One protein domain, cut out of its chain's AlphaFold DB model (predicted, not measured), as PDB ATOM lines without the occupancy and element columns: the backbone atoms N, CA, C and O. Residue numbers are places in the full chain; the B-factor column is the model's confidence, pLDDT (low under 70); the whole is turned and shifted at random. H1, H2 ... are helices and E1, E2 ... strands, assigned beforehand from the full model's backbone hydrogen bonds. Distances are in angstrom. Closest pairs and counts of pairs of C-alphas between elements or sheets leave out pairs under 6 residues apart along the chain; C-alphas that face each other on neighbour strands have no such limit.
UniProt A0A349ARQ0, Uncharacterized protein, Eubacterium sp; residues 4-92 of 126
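Overview. This is residues 4 to 92 of the 126 residues of an uncharacterized protein of Eubacterium sp (UniProt A0A349ARQ0). A small antiparallel sheet, in order E1 E3 E2, has H2 standing up from one face, while the long helix H1 runs past and short H3 leads into a long loop, residues 59 to 77. The 89 printed residues, with H1 E1 H2 H3 E2 E3 along the chain, are mixed and compact: radius of gyration of the C-alphas 12.1 A, spans 32 by 26 by 23 A.

Arrangement. Start at E3, residues 85 to 88. N 86 and O 32 of E1, residues 31 to 33, are within hydrogen-bond range, 2.8 A; so are N 87 and O 79 of E2, residues 78 to 82, 2.9 A; E2 and E3 are a hairpin. H2, residues 34 to 43, lies over E1, height over the sheet 9.1 A: two layers, helix on one face of a sheet. E1, H2, H3 (residues 55 to 58) and E2 form a split strand-helix-strand unit, E3 between strands running the same way, its crossover right-handed. H1, residues 4 to 26, only grazes the sheet; Val 23 and Leu 88 are its closest C-alphas to E3, 6.7 A. H3 only grazes it too. Every O i to N i+4 pair is within range in H1 and H2; H3 is too short.

Along the chain. From C-alpha 4 at (-19.555, 36.857, 67.476), H1 runs 32.5 A; E3 ends at C-alpha 88, (-14.627, 49.365, 89.478).

Size, cuts and confidence. The printed part has no cut; links H2 to H3 and H3 to E2 are long. Residues 4 to 5 are under pLDDT 70.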
ATOM      1  N   GLY A   4     -19.269  36.138  66.224       60.06
ATOM      2  CA  GLY A   4     -19.555  36.857  67.476       60.06
ATOM      3  C   GLY A   4     -18.644  36.526  68.669       60.06
ATOM      4  O   GLY A   4     -18.587  37.316  69.608       60.06
ATOM      5  N   GLY A   5     -17.934  35.389  68.656       65.56
ATOM      6  CA  GLY A   5     -17.035  35.003  69.755       65.56
ATOM      7  C   GLY A   5     -15.788  35.886  69.832       65.56
ATOM      8  O   GLY A   5     -15.429  36.363  70.905       65.56
ATOM      9  N   ASP A   6     -15.195  36.175  68.674       83.38
ATOM     10  CA  ASP A   6     -13.979  36.987  68.575       83.38
ATOM     11  C   ASP A   6     -14.238  38.462  68.918       83.38
ATOM     12  O   ASP A   6     -13.375  39.119  69.498       83.38
ATOM     13  N   THR A   7     -15.420  38.995  68.587       92.88
ATOM     14  CA  THR A   7     -15.803  40.374  68.936       92.88
ATOM     15  C   THR A   7     -15.975  40.537  70.441       92.88
ATOM     16  O   THR A   7     -15.421  41.469  71.017       92.88
ATOM     17  N   LEU A   8     -16.684  39.609  71.097       93.25
ATOM     18  CA  LEU A   8     -16.886  39.676  72.543       93.25
ATOM     19  C   LEU A   8     -15.550  39.656  73.294       93.25
ATOM     20  O   LEU A   8     -15.354  40.448  74.208       93.25
ATOM     21  N   GLU A   9     -14.624  38.786  72.895       93.69
ATOM     22  CA  GLU A   9     -13.322  38.687  73.557       93.69
ATOM     23  C   GLU A   9     -12.484  39.967  73.396       93.69
ATOM     24  O   GLU A   9     -11.858  40.431  74.351       93.69
ATOM     25  N   LYS A  10     -12.537  40.607  72.220       95.25
ATOM     26  CA  LYS A  10     -11.905  41.918  71.997       95.25
ATOM     27  C   LYS A  10     -12.516  43.010  72.874       95.25
ATOM     28  O   LYS A  10     -11.769  43.791  73.461       95.25
ATOM     29  N   ASP A  11     -13.844  43.051  72.987       95.56
ATOM     30  CA  ASP A  11     -14.538  44.039  73.820       95.56
ATOM     31  C   ASP A  11     -14.174  43.887  75.295       95.56
ATOM     32  O   ASP A  11     -13.837  44.872  75.955       95.56
ATOM     33  N   LYS A  12     -14.182  42.645  75.804       95.25
ATOM     34  CA  LYS A  12     -13.749  42.341  77.171       95.25
ATOM     35  C   LYS A  12     -12.351  42.873  77.432       95.25
ATOM     36  O   LYS A  12     -12.148  43.560  78.427       95.25
ATOM     37  N   ARG A  13     -11.406  42.585  76.531       96.12
ATOM     38  CA  ARG A  13     -10.009  42.998  76.675       96.12
ATOM     39  C   ARG A  13      -9.865  44.518  76.674       96.12
ATOM     40  O   ARG A  13      -9.258  45.067  77.588       96.12
ATOM     41  N   LYS A  14     -10.496  45.198  75.710       96.62
ATOM     42  CA  LYS A  14     -10.503  46.667  75.604       96.62
ATOM     43  C   LYS A  14     -11.063  47.323  76.870       96.62
ATOM     44  O   LYS A  14     -10.483  48.281  77.376       96.62
ATOM     45  N   ILE A  15     -12.181  46.811  77.387       97.12
ATOM     46  CA  ILE A  15     -12.817  47.368  78.586       97.12
ATOM     47  C   ILE A  15     -11.997  47.053  79.835       97.12
ATOM     48  O   ILE A  15     -11.845  47.920  80.689       97.12
ATOM     49  N   ALA A  16     -11.413  45.862  79.933       97.62
ATOM     50  CA  ALA A  16     -10.546  45.507  81.045       97.62
ATOM     51  C   ALA A  16      -9.288  46.380  81.097       97.62
ATOM     52  O   ALA A  16      -8.951  46.882  82.168       97.62
ATOM     53  N   ASP A  17      -8.654  46.657  79.955       97.62
ATOM     54  CA  ASP A  17      -7.523  47.591  79.874       97.62
ATOM     55  C   ASP A  17      -7.930  48.995  80.337       97.62
ATOM     56  O   ASP A  17      -7.246  49.598  81.166       97.62
ATOM     57  N   PHE A  18      -9.088  49.481  79.881       97.81
ATOM     58  CA  PHE A  18      -9.630  50.765  80.318       97.81
ATOM     59  C   PHE A  18      -9.898  50.808  81.828       97.81
ATOM     60  O   PHE A  18      -9.451  51.732  82.505       97.81
ATOM     61  N   VAL A  19     -10.601  49.814  82.379       97.94
ATOM     62  CA  VAL A  19     -10.934  49.771  83.811       97.94
ATOM     63  C   VAL A  19      -9.660  49.682  84.651       97.94
ATOM     64  O   VAL A  19      -9.567  50.376  85.660       97.94
ATOM     65  N   ASN A  20      -8.666  48.896  84.223       97.88
ATOM     66  CA  ASN A  20      -7.366  48.793  84.885       97.88
ATOM     67  C   ASN A  20      -6.648  50.149  84.961       97.88
ATOM     68  O   ASN A  20      -6.109  50.495  86.010       97.88
ATOM     69  N   GLU A  21      -6.640  50.927  83.877       97.56
ATOM     70  CA  GLU A  21      -6.068  52.280  83.882       97.56
ATOM     71  C   GLU A  21      -6.898  53.256  84.722       97.56
ATOM     72  O   GLU A  21      -6.351  54.013  85.526       97.56
ATOM     73  N   TYR A  22      -8.227  53.187  84.623       97.00
ATOM     74  CA  TYR A  22      -9.121  54.045  85.394       97.00
ATOM     75  C   TYR A  22      -8.895  53.895  86.903       97.00
ATOM     76  O   TYR A  22      -8.726  54.894  87.605       97.00
ATOM     77  N   VAL A  23      -8.843  52.661  87.414       97.12
ATOM     78  CA  VAL A  23      -8.669  52.417  88.856       97.12
ATOM     79  C   VAL A  23      -7.256  52.731  89.351       97.12
ATOM     80  O   VAL A  23      -7.096  53.123  90.503       97.12
ATOM     81  N   LYS A  24      -6.223  52.638  88.499       96.25
ATOM     82  CA  LYS A  24      -4.865  53.103  88.848       96.25
ATOM     83  C   LYS A  24      -4.832  54.608  89.121       96.25
ATOM     84  O   LYS A  24      -4.092  55.045  89.997       96.25
ATOM     85  N   LEU A  25      -5.614  55.384  88.370       95.88
ATOM     86  CA  LEU A  25      -5.650  56.845  88.470       95.88
ATOM     87  C   LEU A  25      -6.624  57.351  89.542       95.88
ATOM     88  O   LEU A  25      -6.367  58.384  90.156       95.88
ATOM     89  N   ASN A  26      -7.730  56.637  89.770       95.38
ATOM     90  CA  ASN A  26      -8.848  57.114  90.594       95.38
ATOM     91  C   ASN A  26      -9.078  56.293  91.875       95.38
ATOM     92  O   ASN A  26      -9.905  56.667  92.706       95.38
ATOM     93  N   GLY A  27      -8.368  55.175  92.050       94.62
ATOM     94  CA  GLY A  27      -8.620  54.213  93.121       94.62
ATOM     95  C   GLY A  27      -9.848  53.331  92.865       94.62
ATOM     96  O   GLY A  27     -10.400  53.286  91.766       94.62
ATOM     97  N   TYR A  28     -10.272  52.609  93.907       93.69
ATOM     98  CA  TYR A  28     -11.313  51.569  93.831       93.69
ATOM     99  C   TYR A  28     -12.643  51.969  94.492       93.69
ATOM    100  O   TYR A  28     -13.588  51.182  94.521       93.69
ATOM    101  N   ASP A  29     -12.740  53.181  95.045       90.06
ATOM    102  CA  ASP A  29     -13.907  53.618  95.828       90.06
ATOM    103  C   ASP A  29     -15.090  54.079  94.962       90.06
ATOM    104  O   ASP A  29     -16.188  54.334  95.463       90.06
ATOM    105  N   VAL A  30     -14.890  54.153  93.647       93.06
ATOM    106  CA  VAL A  30     -15.892  54.638  92.700       93.06
ATOM    107  C   VAL A  30     -16.958  53.572  92.454       93.06
ATOM    108  O   VAL A  30     -16.672  52.468  91.985       93.06
ATOM    109  N   VAL A  31     -18.213  53.928  92.739       97.25
ATOM    110  CA  VAL A  31     -19.398  53.117  92.440       97.25
ATOM    111  C   VAL A  31     -20.271  53.869  91.448       97.25
ATOM    112  O   VAL A  31     -20.725  54.970  91.741       97.25
ATOM    113  N   MET A  32     -20.549  53.247  90.305       97.56
ATOM    114  CA  MET A  32     -21.354  53.831  89.233       97.56
ATOM    115  C   MET A  32     -22.586  52.990  88.943       97.56
ATOM    116  O   MET A  32     -22.564  51.756  88.990       97.56
ATOM    117  N   LYS A  33     -23.683  53.649  88.585       98.12
ATOM    118  CA  LYS A  33     -24.827  52.999  87.951       98.12
ATOM    119  C   LYS A  33     -24.418  52.515  86.559       98.12
ATOM    120  O   LYS A  33     -23.613  53.140  85.888       98.12
ATOM    121  N   ASN A  34     -25.043  51.449  86.058       97.12
ATOM    122  CA  ASN A  34     -24.734  50.894  84.734       97.12
ATOM    123  C   ASN A  34     -24.782  51.938  83.609       97.12
ATOM    124  O   ASN A  34     -24.024  51.836  82.659       97.12
ATOM    125  N   LYS A  35     -25.697  52.910  83.708       96.81
ATOM    126  CA  LYS A  35     -25.813  53.996  82.733       96.81
ATOM    127  C   LYS A  35     -24.590  54.920  82.777       96.81
ATOM    128  O   LYS A  35     -24.016  55.165  81.732       96.81
ATOM    129  N   GLU A  36     -24.176  55.340  83.968       97.75
ATOM    130  CA  GLU A  36     -22.992  56.190  84.178       97.75
ATOM    131  C   GLU A  36     -21.713  55.467  83.741       97.75
ATOM    132  O   GLU A  36     -20.834  56.067  83.145       97.75
ATOM    133  N   LEU A  37     -21.631  54.154  83.979       96.75
ATOM    134  CA  LEU A  37     -20.507  53.339  83.521       96.75
ATOM    135  C   LEU A  37     -20.449  53.244  81.987       96.75
ATOM    136  O   LEU A  37     -19.367  53.289  81.415       96.75
ATOM    137  N   ILE A  38     -21.601  53.131  81.319       95.62
ATOM    138  CA  ILE A  38     -21.667  53.175  79.851       95.62
ATOM    139  C   ILE A  38     -21.283  54.567  79.342       95.62
ATOM    140  O   ILE A  38     -20.479  54.653  78.426       95.62
ATOM    141  N   GLU A  39     -21.799  55.639  79.947       97.00
ATOM    142  CA  GLU A  39     -21.437  57.020  79.591       97.00
ATOM    143  C   GLU A  39     -19.928  57.253  79.755       97.00
ATOM    144  O   GLU A  39     -19.291  57.746  78.831       97.00
ATOM    145  N   LEU A  40     -19.331  56.779  80.855       96.94
ATOM    146  CA  LEU A  40     -17.884  56.813  81.067       96.94
ATOM    147  C   LEU A  40     -17.127  56.104  79.937       96.94
ATOM    148  O   LEU A  40     -16.113  56.611  79.460       96.94
ATOM    149  N   PHE A  41     -17.586  54.924  79.513       96.38
ATOM    150  CA  PHE A  41     -16.968  54.216  78.396       96.38
ATOM    151  C   PHE A  41     -17.082  55.026  77.100       96.38
ATOM    152  O   PHE A  41     -16.083  55.219  76.409       96.38
ATOM    153  N   GLU A  42     -18.265  55.560  76.799       95.50
ATOM    154  CA  GLU A  42     -18.513  56.340  75.587       95.50
ATOM    155  C   GLU A  42     -17.691  57.634  75.529       95.50
ATOM    156  O   GLU A  42     -17.147  57.944  74.471       95.50
ATOM    157  N   GLU A  43     -17.554  58.346  76.650       97.06
ATOM    158  CA  GLU A  43     -16.721  59.553  76.790       97.06
ATOM    159  C   GLU A  43     -15.228  59.280  76.556       97.06
ATOM    160  O   GLU A  43     -14.472  60.201  76.252       97.06
ATOM    161  N   ASN A  44     -14.808  58.017  76.671       96.69
ATOM    162  CA  ASN A  44     -13.433  57.568  76.458       96.69
ATOM    163  C   ASN A  44     -13.276  56.718  75.180       96.69
ATOM    164  O   ASN A  44     -12.322  55.950  75.059       96.69
ATOM    165  N   ASP A  45     -14.220  56.815  74.233       95.62
ATOM    166  CA  ASP A  45     -14.227  56.061  72.967       95.62
ATOM    167  C   ASP A  45     -14.166  54.525  73.144       95.62
ATOM    168  O   ASP A  45     -13.732  53.748  72.274       95.62
ATOM    169  N   ILE A  46     -14.660  54.047  74.285       95.31
ATOM    170  CA  ILE A  46     -14.852  52.638  74.600       95.31
ATOM    171  C   ILE A  46     -16.319  52.290  74.346       95.31
ATOM    172  O   ILE A  46     -17.218  52.687  75.076       95.31
ATOM    173  N   LYS A  47     -16.586  51.540  73.278       91.00
ATOM    174  CA  LYS A  47     -17.932  51.069  72.939       91.00
ATOM    175  C   LYS A  47     -17.844  49.581  72.627       91.00
ATOM    176  O   LYS A  47     -17.151  49.250  71.665       91.00
ATOM    177  N   PRO A  48     -18.459  48.699  73.435       90.50
ATOM    178  CA  PRO A  48     -18.518  47.286  73.099       90.50
ATOM    179  C   PRO A  48     -19.352  47.104  71.830       90.50
ATOM    180  O   PRO A  48     -20.464  47.625  71.727       90.50
ATOM    181  N   GLU A  49     -18.814  46.376  70.861       92.81
ATOM    182  CA  GLU A  49     -19.503  46.070  69.603       92.81
ATOM    183  C   GLU A  49     -20.407  44.837  69.738       92.81
ATOM    184  O   GLU A  49     -21.421  44.694  69.050       92.81
ATOM    185  N   SER A  50     -20.051  43.931  70.643       92.75
ATOM    186  CA  SER A  50     -20.785  42.715  70.928       92.75
ATOM    187  C   SER A  50     -22.044  43.009  71.730       92.75
ATOM    188  O   SER A  50     -22.004  43.431  72.885       92.75
ATOM    189  N   VAL A  51     -23.189  42.635  71.160       90.44
ATOM    190  CA  VAL A  51     -24.493  42.654  71.843       90.44
ATOM    191  C   VAL A  51     -24.562  41.722  73.060       90.44
ATOM    192  O   VAL A  51     -25.514  41.796  73.834       90.44
ATOM    193  N   PHE A  52     -23.581  40.828  73.224       91.31
ATOM    194  CA  PHE A  52     -23.482  39.912  74.361       91.31
ATOM    195  C   PHE A  52     -22.684  40.490  75.534       91.31
ATOM    196  O   PHE A  52     -22.663  39.877  76.598       91.31
ATOM    197  N   TYR A  53     -22.030  41.642  75.366       94.56
ATOM    198  CA  TYR A  53     -21.277  42.261  76.447       94.56
ATOM    199  C   TYR A  53     -22.224  42.856  77.499       94.56
ATOM    200  O   TYR A  53     -23.013  43.759  77.212       94.56
ATOM    201  N   LEU A  54     -22.118  42.384  78.743       95.00
ATOM    202  CA  LEU A  54     -22.872  42.904  79.882       95.00
ATOM    203  C   LEU A  54     -21.940  43.109  81.082       95.00
ATOM    204  O   LEU A  54     -21.333  42.160  81.563       95.00
ATOM    205  N   ASN A  55     -21.901  44.321  81.649       96.12
ATOM    206  CA  ASN A  55     -21.074  44.634  82.831       96.12
ATOM    207  C   ASN A  55     -21.301  43.660  84.006       96.12
ATOM    208  O   ASN A  55     -20.383  43.338  84.755       96.12
ATOM    209  N   SER A  56     -22.533  43.162  84.164       95.06
ATOM    210  CA  SER A  56     -22.882  42.214  85.226       95.06
ATOM    211  C   SER A  56     -22.196  40.858  85.126       95.06
ATOM    212  O   SER A  56     -22.173  40.142  86.125       95.06
ATOM    213  N   ASP A  57     -21.715  40.498  83.941       95.38
ATOM    214  CA  ASP A  57     -21.166  39.176  83.647       95.38
ATOM    215  C   ASP A  57     -19.684  39.088  84.028       95.38
ATOM    216  O   ASP A  57     -19.184  38.002  84.303       95.38
ATOM    217  N   TYR A  58     -19.026  40.243  84.165       96.81
ATOM    218  CA  TYR A  58     -17.611  40.383  84.526       96.81
ATOM    219  C   TYR A  58     -17.424  40.877  85.967       96.81
ATOM    220  O   TYR A  58     -16.475  41.597  86.290       96.81
ATOM    221  N   CYS A  59     -18.366  40.530  86.845       97.69
ATOM    222  CA  CYS A  59     -18.295  40.836  88.269       97.69
ATOM    223  C   CYS A  59     -17.569  39.723  89.040       97.69
ATOM    224  O   CYS A  59     -17.825  38.545  88.813       97.69
ATOM    225  N   TYR A  60     -16.750  40.085  90.025       98.19
ATOM    226  CA  TYR A  60     -16.122  39.137  90.950       98.19
ATOM    227  C   TYR A  60     -17.144  38.391  91.815       98.19
ATOM    228  O   TYR A  60     -17.012  37.198  92.064       98.19
ATOM    229  N   ASN A  61     -18.178  39.084  92.286       97.44
ATOM    230  CA  ASN A  61     -19.103  38.569  93.298       97.44
ATOM    231  C   ASN A  61     -20.412  38.012  92.727       97.44
ATOM    232  O   ASN A  61     -21.335  37.683  93.476       97.44
ATOM    233  N   LYS A  62     -20.540  37.948  91.399       94.88
ATOM    234  CA  LYS A  62     -21.804  37.613  90.750       94.88
ATOM    235  C   LYS A  62     -21.593  36.834  89.464       94.88
ATOM    236  O   LYS A  62     -20.821  37.243  88.612       94.88
ATOM    237  N   THR A  63     -22.380  35.776  89.289       93.75
ATOM    238  CA  THR A  63     -22.485  35.050  88.021       93.75
ATOM    239  C   THR A  63     -23.938  34.707  87.682       93.75
ATOM    240  O   THR A  63     -24.864  34.902  88.478       93.75
ATOM    241  N   ASN A  64     -24.152  34.198  86.474       89.88
ATOM    242  CA  ASN A  64     -25.445  33.763  85.964       89.88
ATOM    243  C   ASN A  64     -25.300  32.430  85.203       89.88
ATOM    244  O   ASN A  64     -24.196  31.923  85.021       89.88
ATOM    245  N   LYS A  65     -26.420  31.841  84.762       88.69
ATOM    246  CA  LYS A  65     -26.430  30.528  84.088       88.69
ATOM    247  C   LYS A  65     -25.578  30.479  82.814       88.69
ATOM    248  O   LYS A  65     -25.018  29.433  82.528       88.69
ATOM    249  N   GLY A  66     -25.490  31.575  82.063       88.06
ATOM    250  CA  GLY A  66     -24.687  31.647  80.840       88.06
ATOM    251  C   GLY A  66     -23.186  31.792  81.095       88.06
ATOM    252  O   GLY A  66     -22.398  31.412  80.239       88.06
ATOM    253  N   MET A  67     -22.795  32.298  82.268       90.94
ATOM    254  CA  MET A  67     -21.395  32.590  82.597       90.94
ATOM    255  C   MET A  67     -20.747  31.556  83.516       90.94
ATOM    256  O   MET A  67     -19.529  31.555  83.658       90.94
ATOM    257  N   ILE A  68     -21.529  30.677  84.150       91.62
ATOM    258  CA  ILE A  68     -21.033  29.788  85.208       91.62
ATOM    259  C   ILE A  68     -19.886  28.876  84.746       91.62
ATOM    260  O   ILE A  68     -18.914  28.724  85.481       91.62
ATOM    261  N   ASP A  69     -19.955  28.343  83.525       92.06
ATOM    262  CA  ASP A  69     -18.940  27.423  82.993       92.06
ATOM    263  C   ASP A  69     -17.618  28.133  82.670       92.06
ATOM    264  O   ASP A  69     -16.545  27.550  82.821       92.06
ATOM    265  N   ASN A  70     -17.685  29.411  82.285       92.12
ATOM    266  CA  ASN A  70     -16.513  30.209  81.920       92.12
ATOM    267  C   ASN A  70     -15.977  31.061  83.070       92.12
ATOM    268  O   ASN A  70     -14.855  31.542  82.972       92.12
ATOM    269  N   PHE A  71     -16.734  31.216  84.162       95.00
ATOM    270  CA  PHE A  71     -16.464  32.187  85.224       95.00
ATOM    271  C   PHE A  71     -15.005  32.187  85.694       95.00
ATOM    272  O   PHE A  71     -14.390  33.235  85.738       95.00
ATOM    273  N   LYS A  72     -14.421  31.015  85.985       94.56
ATOM    274  CA  LYS A  72     -13.042  30.915  86.502       94.56
ATOM    275  C   LYS A  72     -11.954  31.375  85.531       94.56
ATOM    276  O   LYS A  72     -10.851  31.674  85.975       94.56
ATOM    277  N   ASN A  73     -12.238  31.320  84.235       92.88
ATOM    278  CA  ASN A  73     -11.273  31.567  83.171       92.88
ATOM    279  C   ASN A  73     -11.563  32.880  82.429       92.88
ATOM    280  O   ASN A  73     -10.890  33.165  81.443       92.88
ATOM    281  N   ASP A  74     -12.580  33.633  82.853       94.94
ATOM    282  CA  ASP A  74     -12.955  34.904  82.242       94.94
ATOM    283  C   ASP A  74     -12.366  36.079  83.032       94.94
ATOM    284  O   ASP A  74     -11.837  35.934  84.137       94.94
ATOM    285  N   VAL A  75     -12.467  37.267  82.451       96.38
ATOM    286  CA  VAL A  75     -12.053  38.502  83.108       96.38
ATOM    287  C   VAL A  75     -13.061  38.908  84.185       96.38
ATOM    288  O   VAL A  75     -14.279  38.783  84.025       96.38
ATOM    289  N   HIS A  76     -12.553  39.476  85.276       97.94
ATOM    290  CA  HIS A  76     -13.366  40.104  86.311       97.94
ATOM    291  C   HIS A  76     -12.857  41.517  86.544       97.94
ATOM    292  O   HIS A  76     -11.670  41.721  86.763       97.94
ATOM    293  N   MET A  77     -13.754  42.491  86.470       97.75
ATOM    294  CA  MET A  77     -13.406  43.915  86.509       97.75
ATOM    295  C   MET A  77     -14.205  44.681  87.554       97.75
ATOM    296  O   MET A  77     -13.818  45.779  87.957       97.75
ATOM    297  N   PHE A  78     -15.344  44.126  87.970       98.44
ATOM    298  CA  PHE A  78     -16.340  44.846  88.743       98.44
ATOM    299  C   PHE A  78     -16.746  44.090  89.998       98.44
ATOM    300  O   PHE A  78     -16.656  42.869  90.085       98.44
ATOM    301  N   GLU A  79     -17.309  44.815  90.949       98.38
ATOM    302  CA  GLU A  79     -18.139  44.242  91.999       98.38
ATOM    303  C   GLU A  79     -19.559  44.789  91.868       98.38
ATOM    304  O   GLU A  79     -19.780  45.999  91.814       98.38
ATOM    305  N   CYS A  80     -20.547  43.897  91.838       97.31
ATOM    306  CA  CYS A  80     -21.952  44.273  91.839       97.31
ATOM    307  C   CYS A  80     -22.377  44.628  93.272       97.31
ATOM    308  O   CYS A  80     -22.714  43.741  94.054       97.31
ATOM    309  N   VAL A  81     -22.406  45.922  93.602       96.81
ATOM    310  CA  VAL A  81     -22.779  46.429  94.940       96.81
ATOM    311  C   VAL A  81     -24.282  46.277  95.189       96.81
ATOM    312  O   VAL A  81     -24.734  45.931  96.275       96.81
ATOM    313  N   LYS A  82     -25.082  46.541  94.153       94.31
ATOM    314  CA  LYS A  82     -26.526  46.274  94.092       94.31
ATOM    315  C   LYS A  82     -26.946  46.210  92.627       94.31
ATOM    316  O   LYS A  82     -26.163  46.519  91.734       94.31
ATOM    317  N   ARG A  83     -28.193  45.816  92.345       90.88
ATOM    318  CA  ARG A  83     -28.673  45.649  90.960       90.88
ATOM    319  C   ARG A  83     -28.428  46.911  90.120       90.88
ATOM    320  O   ARG A  83     -29.083  47.927  90.332       90.88
ATOM    321  N   GLY A  84     -27.537  46.794  89.134       95.12
ATOM    322  CA  GLY A  84     -27.198  47.864  88.196       95.12
ATOM    323  C   GLY A  84     -26.237  48.916  88.745       95.12
ATOM    324  O   GLY A  84     -26.164  49.981  88.145       95.12
ATOM    325  N   TYR A  85     -25.547  48.645  89.857       98.06
ATOM    326  CA  TYR A  85     -24.501  49.497  90.419       98.06
ATOM    327  C   TYR A  85     -23.228  48.678  90.603       98.06
ATOM    328  O   TYR A  85     -23.266  47.607  91.218       98.06
ATOM    329  N   TYR A  86     -22.122  49.203  90.092       98.50
ATOM    330  CA  TYR A  86     -20.853  48.506  90.000       98.50
ATOM    331  C   TYR A  86     -19.743  49.342  90.612       98.50
ATOM    332  O   TYR A  86     -19.625  50.529  90.318       98.50
ATOM    333  N   ARG A  87     -18.932  48.705  91.450       98.44
ATOM    334  CA  ARG A  87     -17.628  49.221  91.851       98.44
ATOM    335  C   ARG A  87     -16.589  48.770  90.832       98.44
ATOM    336  O   ARG A  87     -16.609  47.603  90.439       98.44
ATOM    337  N   LEU A  88     -15.711  49.673  90.412       98.12
ATOM    338  CA  LEU A  88     -14.627  49.365  89.478       98.12
ATOM    339  C   LEU A  88     -13.419  48.864  90.270       98.12
ATOM    340  O   LEU A  88     -12.940  49.546  91.173       98.12
ATOM    341  N   LEU A  89     -12.946  47.666  89.938       97.88
ATOM    342  CA  LEU A  89     -11.843  46.995  90.632       97.88
ATOM    343  C   LEU A  89     -10.657  46.715  89.707       97.88
ATOM    344  O   LEU A  89      -9.517  46.690  90.165       97.88
ATOM    345  N   GLY A  90     -10.923  46.532  88.413       96.88
ATOM    346  CA  GLY A  90      -9.933  46.040  87.464       96.88
ATOM    347  C   GLY A  90      -9.661  44.548  87.637       96.88
ATOM    348  O   GLY A  90     -10.142  43.901  88.567       96.88
ATOM    349  N   GLU A  91      -8.903  44.000  86.702       95.38
ATOM    350  CA  GLU A  91      -8.481  42.610  86.723       95.38
ATOM    351  C   GLU A  91      -7.410  42.344  87.766       95.38
ATOM    352  O   GLU A  91      -6.612  43.209  88.131       95.38
ATOM    353  N   ASN A  92      -7.352  41.083  88.197       93.94
ATOM    354  CA  ASN A  92      -6.409  40.603  89.205       93.94
ATOM    355  C   ASN A  92      -6.486  41.377  90.532       93.94
ATOM    356  O   ASN A  92      -5.581  41.277  91.364       93.94
TER     357      ASN A  92